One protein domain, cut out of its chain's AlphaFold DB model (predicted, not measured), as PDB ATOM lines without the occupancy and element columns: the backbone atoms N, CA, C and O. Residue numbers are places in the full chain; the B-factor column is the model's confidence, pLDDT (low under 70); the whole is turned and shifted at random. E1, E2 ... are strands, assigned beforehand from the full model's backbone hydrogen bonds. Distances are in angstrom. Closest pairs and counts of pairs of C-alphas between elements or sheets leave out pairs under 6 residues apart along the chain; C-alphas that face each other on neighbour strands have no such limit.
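AT A GLANCE: This is residues 186 to 233 of the 233 residues of the protein "Flg_new_2 domain-containing protein" of Bacteroidia bacterium (UniProt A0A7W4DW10). There is little regular structure here: a small two-stranded ladder, E1 beside E3, with an open loop between the two strands that includes E2 and reaches away to a tip at residues 202 to 207, which sticks out. Beyond E3, residues 216 to 233 fold back with no named element. The 48 printed residues hold no named helix and three strands, E1, E2, E3 in chain order, 13 residues in named elements, all strand; the sheet order is E1 - E3, antiparallel. The whole is elongated, 37 by 23 by 14 A, and only just loose, close to compact, with a radius of gyration of the C-alphas of 11.6 A.

HOW THE PARTS SIT: E1, residues 191 to 194, and E3, residues 212 to 215, are antiparallel neighbours at 154 degrees. N 192 and O 214 are within hydrogen-bond range at 2.8 A. E2, residues 199 to 203, pairs with no named strand and is apart from both.

IN THESE COORDINATES: E1 begins at C-alpha 191 (7.160, -0.340, 21.227) and measures 9.2 A; E2 measures 13.5 A; E3 measures 9.7 A, ending at C-alpha 215 (4.438, -0.211, 24.121).

THE WHOLE: The farthest C-alphas, Met 204 and Gly 218, are 37.9 A apart. The printed part has no cut; no link is long. Residues 196 to 197 have pLDDT under 70.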
ATOM      1  N   LYS A 186       6.653   5.843  13.223       87.94
ATOM      2  CA  LYS A 186       7.910   5.393  13.820       87.94
ATOM      3  C   LYS A 186       7.758   5.276  15.326       87.94
ATOM      4  O   LYS A 186       7.030   6.034  15.956       87.94
ATOM      5  N   THR A 187       8.486   4.320  15.881       87.00
ATOM      6  CA  THR A 187       8.719   4.181  17.317       87.00
ATOM      7  C   THR A 187      10.161   4.585  17.618       87.00
ATOM      8  O   THR A 187      11.040   4.479  16.762       87.00
ATOM      9  N   ASP A 188      10.407   5.021  18.847       87.88
ATOM     10  CA  ASP A 188      11.743   5.221  19.413       87.88
ATOM     11  C   ASP A 188      12.487   3.898  19.704       87.88
ATOM     12  O   ASP A 188      13.634   3.918  20.148       87.88
ATOM     13  N   GLY A 189      11.844   2.750  19.456       90.19
ATOM     14  CA  GLY A 189      12.364   1.406  19.709       90.19
ATOM     15  C   GLY A 189      11.770   0.733  20.949       90.19
ATOM     16  O   GLY A 189      12.024  -0.449  21.177       90.19
ATOM     17  N   ASN A 190      10.947   1.442  21.729       92.75
ATOM     18  CA  ASN A 190      10.341   0.932  22.961       92.75
ATOM     19  C   ASN A 190       8.881   0.475  22.791       92.75
ATOM     20  O   ASN A 190       8.140   0.331  23.766       92.75
ATOM     21  N   GLY A 191       8.464   0.218  21.556       90.94
ATOM     22  CA  GLY A 191       7.160  -0.340  21.227       90.94
ATOM     23  C   GLY A 191       7.097  -0.819  19.785       90.94
ATOM     24  O   GLY A 191       8.110  -0.901  19.094       90.94
ATOM     25  N   VAL A 192       5.886  -1.119  19.334       91.25
ATOM     26  CA  VAL A 192       5.567  -1.492  17.956       91.25
ATOM     27  C   VAL A 192       4.329  -0.732  17.494       91.25
ATOM     28  O   VAL A 192       3.475  -0.367  18.300       91.25
ATOM     29  N   ILE A 193       4.220  -0.499  16.189       91.00
ATOM     30  CA  ILE A 193       2.967  -0.055  15.577       91.00
ATOM     31  C   ILE A 193       2.214  -1.322  15.176       91.00
ATOM     32  O   ILE A 193       2.690  -2.082  14.337       91.00
ATOM     33  N   ALA A 194       1.088  -1.593  15.826       81.38
ATOM     34  CA  ALA A 194       0.277  -2.773  15.563       81.38
ATOM     35  C   ALA A 194      -0.573  -2.550  14.306       81.38
ATOM     36  O   ALA A 194      -1.704  -2.096  14.421       81.38
ATOM     37  N   MET A 195       0.011  -2.836  13.134       72.44
ATOM     38  CA  MET A 195      -0.607  -2.990  11.802       72.44
ATOM     39  C   MET A 195       0.407  -3.629  10.832       72.44
ATOM     40  O   MET A 195       1.609  -3.610  11.102       72.44
ATOM     41  N   GLU A 196      -0.050  -4.160   9.690       63.22
ATOM     42  CA  GLU A 196       0.845  -4.684   8.638       63.22
ATOM     43  C   GLU A 196       1.683  -3.581   7.965       63.22
ATOM     44  O   GLU A 196       2.812  -3.835   7.542       63.22
ATOM     45  N   ALA A 197       1.178  -2.341   7.915       63.78
ATOM     46  CA  ALA A 197       1.826  -1.231   7.225       63.78
ATOM     47  C   ALA A 197       2.105  -0.037   8.161       63.78
ATOM     48  O   ALA A 197       1.258   0.820   8.393       63.78
ATOM     49  N   ALA A 198       3.350   0.084   8.638       81.50
ATOM     50  CA  ALA A 198       3.851   1.298   9.305       81.50
ATOM     51  C   ALA A 198       4.019   2.497   8.340       81.50
ATOM     52  O   ALA A 198       4.412   3.589   8.754       81.50
ATOM     53  N   VAL A 199       3.754   2.288   7.049       89.38
ATOM     54  CA  VAL A 199       3.807   3.289   5.986       89.38
ATOM     55  C   VAL A 199       2.484   3.250   5.238       89.38
ATOM     56  O   VAL A 199       2.129   2.211   4.694       89.38
ATOM     57  N   GLN A 200       1.792   4.382   5.169       91.25
ATOM     58  CA  GLN A 200       0.556   4.528   4.406       91.25
ATOM     59  C   GLN A 200       0.769   5.499   3.249       91.25
ATOM     60  O   GLN A 200       1.420   6.535   3.407       91.25
ATOM     61  N   ARG A 201       0.222   5.164   2.078       93.19
ATOM     62  CA  ARG A 201       0.160   6.056   0.918       93.19
ATOM     63  C   ARG A 201      -1.277   6.522   0.766       93.19
ATOM     64  O   ARG A 201      -2.154   5.684   0.638       93.19
ATOM     65  N   LEU A 202      -1.490   7.830   0.776       94.56
ATOM     66  CA  LEU A 202      -2.814   8.441   0.833       94.56
ATOM     67  C   LEU A 202      -2.978   9.464  -0.291       94.56
ATOM     68  O   LEU A 202      -1.992  10.095  -0.704       94.56
ATOM     69  N   PRO A 203      -4.208   9.683  -0.777       94.94
ATOM     70  CA  PRO A 203      -4.478  10.836  -1.611       94.94
ATOM     71  C   PRO A 203      -4.324  12.134  -0.813       94.94
ATOM     72  O   PRO A 203      -4.389  12.148   0.419       94.94
ATOM     73  N   MET A 204      -4.114  13.253  -1.506       90.44
ATOM     74  CA  MET A 204      -4.026  14.553  -0.841       90.44
ATOM     75  C   MET A 204      -5.329  14.858  -0.084       90.44
ATOM     76  O   MET A 204      -6.406  14.913  -0.677       90.44
ATOM     77  N   GLY A 205      -5.221  15.053   1.235       87.69
ATOM     78  CA  GLY A 205      -6.373  15.267   2.118       87.69
ATOM     79  C   GLY A 205      -7.214  14.014   2.394       87.69
ATOM     80  O   GLY A 205      -8.324  14.155   2.896       87.69
ATOM     81  N   GLY A 206      -6.723  12.823   2.036       87.69
ATOM     82  CA  GLY A 206      -7.330  11.549   2.417       87.69
ATOM     83  C   GLY A 206      -7.069  11.190   3.876       87.69
ATOM     84  O   GLY A 206      -6.059  11.603   4.453       87.69
ATOM     85  N   ASP A 207      -7.972  10.398   4.442       88.62
ATOM     86  CA  ASP A 207      -7.832   9.840   5.783       88.62
ATOM     87  C   ASP A 207      -7.009   8.549   5.727       88.62
ATOM     88  O   ASP A 207      -7.185   7.726   4.829       88.62
ATOM     89  N   GLY A 208      -6.086   8.391   6.676       87.56
ATOM     90  CA  GLY A 208      -5.315   7.163   6.835       87.56
ATOM     91  C   GLY A 208      -6.100   6.063   7.544       87.56
ATOM     92  O   GLY A 208      -7.105   6.318   8.210       87.56
ATOM     93  N   GLU A 209      -5.607   4.832   7.444       89.06
ATOM     94  CA  GLU A 209      -6.095   3.742   8.283       89.06
ATOM     95  C   GLU A 209      -5.645   3.938   9.731       89.06
ATOM     96  O   GLU A 209      -4.541   4.427   9.995       89.06
ATOM     97  N   GLN A 210      -6.484   3.513  10.678       89.88
ATOM     98  CA  GLN A 210      -6.166   3.678  12.088       89.88
ATOM     99  C   GLN A 210      -4.997   2.780  12.510       89.88
ATOM    100  O   GLN A 210      -5.125   1.559  12.492       89.88
ATOM    101  N   VAL A 211      -3.924   3.368  13.032       90.50
ATOM    102  CA  VAL A 211      -2.794   2.656  13.638       90.50
ATOM    103  C   VAL A 211      -2.865   2.671  15.162       90.50
ATOM    104  O   VAL A 211      -3.363   3.617  15.776       90.50
ATOM    105  N   VAL A 212      -2.298   1.641  15.798       91.75
ATOM    106  CA  VAL A 212      -2.186   1.553  17.263       91.75
ATOM    107  C   VAL A 212      -0.723   1.451  17.679       91.75
ATOM    108  O   VAL A 212      -0.016   0.533  17.272       91.75
ATOM    109  N   ALA A 213      -0.264   2.359  18.536       92.62
ATOM    110  CA  ALA A 213       1.035   2.248  19.185       92.62
ATOM    111  C   ALA A 213       0.938   1.321  20.405       92.62
ATOM    112  O   ALA A 213       0.224   1.609  21.369       92.62
ATOM    113  N   VAL A 214       1.678   0.215  20.374       92.75
ATOM    114  CA  VAL A 214       1.728  -0.789  21.440       92.75
ATOM    115  C   VAL A 214       3.098  -0.723  22.122       92.75
ATOM    116  O   VAL A 214       4.100  -1.100  21.513       92.75
ATOM    117  N   PRO A 215       3.184  -0.237  23.372       93.81
ATOM    118  CA  PRO A 215       4.438  -0.211  24.121       93.81
ATOM    119  C   PRO A 215       4.970  -1.618  24.406       93.81
ATOM    120  O   PRO A 215       4.201  -2.549  24.650       93.81
ATOM    121  N   ASN A 216       6.294  -1.759  24.455       94.81
ATOM    122  CA  ASN A 216       6.936  -2.971  24.954       94.81
ATOM    123  C   ASN A 216       6.676  -3.142  26.460       94.81
ATOM    124  O   ASN A 216       6.383  -2.186  27.181       94.81
ATOM    125  N   ALA A 217       6.835  -4.366  26.966       95.38
ATOM    126  CA  ALA A 217       6.720  -4.634  28.396       95.38
ATOM    127  C   ALA A 217       7.678  -3.738  29.207       95.38
ATOM    128  O   ALA A 217       8.867  -3.654  28.907       95.38
ATOM    129  N   GLY A 218       7.153  -3.075  30.241       95.12
ATOM    130  CA  GLY A 218       7.902  -2.111  31.056       95.12
ATOM    131  C   GLY A 218       7.847  -0.661  30.560       95.12
ATOM    132  O   GLY A 218       8.346   0.220  31.257       95.12
ATOM    133  N   TYR A 219       7.205  -0.395  29.419       95.06
ATOM    134  CA  TYR A 219       7.006   0.946  28.862       95.06
ATOM    135  C   TYR A 219       5.524   1.334  28.844       95.06
ATOM    136  O   TYR A 219       4.635   0.491  28.955       95.06
ATOM    137  N   GLN A 220       5.259   2.632  28.694       93.88
ATOM    138  CA  GLN A 220       3.918   3.173  28.477       93.88
ATOM    139  C   GLN A 220       3.921   4.085  27.252       93.88
ATOM    140  O   GLN A 220       4.924   4.738  26.961       93.88
ATOM    141  N   PHE A 221       2.791   4.140  26.552       93.56
ATOM    142  CA  PHE A 221       2.591   5.107  25.485       93.56
ATOM    143  C   PHE A 221       2.440   6.499  26.110       93.56
ATOM    144  O   PHE A 221       1.666   6.656  27.052       93.56
ATOM    145  N   VAL A 222       3.184   7.488  25.608       94.38
ATOM    146  CA  VAL A 222       3.152   8.865  26.134       94.38
ATOM    147  C   VAL A 222       2.369   9.778  25.195       94.38
ATOM    148  O   VAL A 222       1.329  10.310  25.578       94.38
ATOM    149  N   SER A 223       2.851   9.957  23.968       93.69
ATOM    150  CA  SER A 223       2.196  10.777  22.952       93.69
ATOM    151  C   SER A 223       2.752  10.472  21.566       93.69
ATOM    152  O   SER A 223       3.848   9.929  21.425       93.69
ATOM    153  N   TRP A 224       2.012  10.883  20.543       91.94
ATOM    154  CA  TRP A 224       2.526  11.025  19.182       91.94
ATOM    155  C   TRP A 224       3.312  12.341  19.030       91.94
ATOM    156  O   TRP A 224       3.263  13.202  19.913       91.94
ATOM    157  N   GLU A 225       4.027  12.515  17.912       91.00
ATOM    158  CA  GLU A 225       4.819  13.732  17.630       91.00
ATOM    159  C   GLU A 225       3.957  14.998  17.487       91.00
ATOM    160  O   GLU A 225       4.421  16.101  17.760       91.00
ATOM    161  N   ASP A 226       2.685  14.840  17.118       90.00
ATOM    162  CA  ASP A 226       1.689  15.919  17.066       90.00
ATOM    163  C   ASP A 226       1.129  16.308  18.452       90.00
ATOM    164  O   ASP A 226       0.317  17.226  18.569       90.00
ATOM    165  N   GLY A 227       1.564  15.615  19.510       92.44
ATOM    166  CA  GLY A 227       1.220  15.902  20.895       92.44
ATOM    167  C   GLY A 227      -0.033  15.212  21.427       92.44
ATOM    168  O   GLY A 227      -0.307  15.362  22.618       92.44
ATOM    169  N   ALA A 228      -0.795  14.444  20.634       91.94
ATOM    170  CA  ALA A 228      -1.949  13.748  21.211       91.94
ATOM    171  C   ALA A 228      -1.571  12.424  21.898       91.94
ATOM    172  O   ALA A 228      -0.624  11.730  21.531       91.94
ATOM    173  N   VAL A 229      -2.335  12.120  22.946       93.81
ATOM    174  CA  VAL A 229      -1.976  11.175  24.017       93.81
ATOM    175  C   VAL A 229      -2.777   9.871  23.982       93.81
ATOM    176  O   VAL A 229      -2.553   8.981  24.796       93.81
ATOM    177  N   ASN A 230      -3.715   9.730  23.044       92.44
ATOM    178  CA  ASN A 230      -4.352   8.449  22.753       92.44
ATOM    179  C   ASN A 230      -3.403   7.579  21.921       92.44
ATOM    180  O   ASN A 230      -2.784   8.064  20.979       92.44
ATOM    181  N   SER A 231      -3.326   6.284  22.217       88.94
ATOM    182  CA  SER A 231      -2.435   5.348  21.515       88.94
ATOM    183  C   SER A 231      -2.890   4.991  20.095       88.94
ATOM    184  O   SER A 231      -2.297   4.109  19.482       88.94
ATOM    185  N   THR A 232      -3.925   5.652  19.569       90.50
ATOM    186  CA  THR A 232      -4.460   5.444  18.219       90.50
ATOM    187  C   THR A 232      -4.290   6.683  17.342       90.50
ATOM    188  O   THR A 232      -4.390   7.814  17.834       90.50
ATOM    189  N   ARG A 233      -4.042   6.485  16.049       86.31
ATOM    190  CA  ARG A 233      -3.954   7.546  15.037       86.31
ATOM    191  C   ARG A 233      -4.647   7.158  13.767       86.31
ATOM    192  O   ARG A 233      -4.604   5.951  13.495       86.31
TER     193      ARG A 233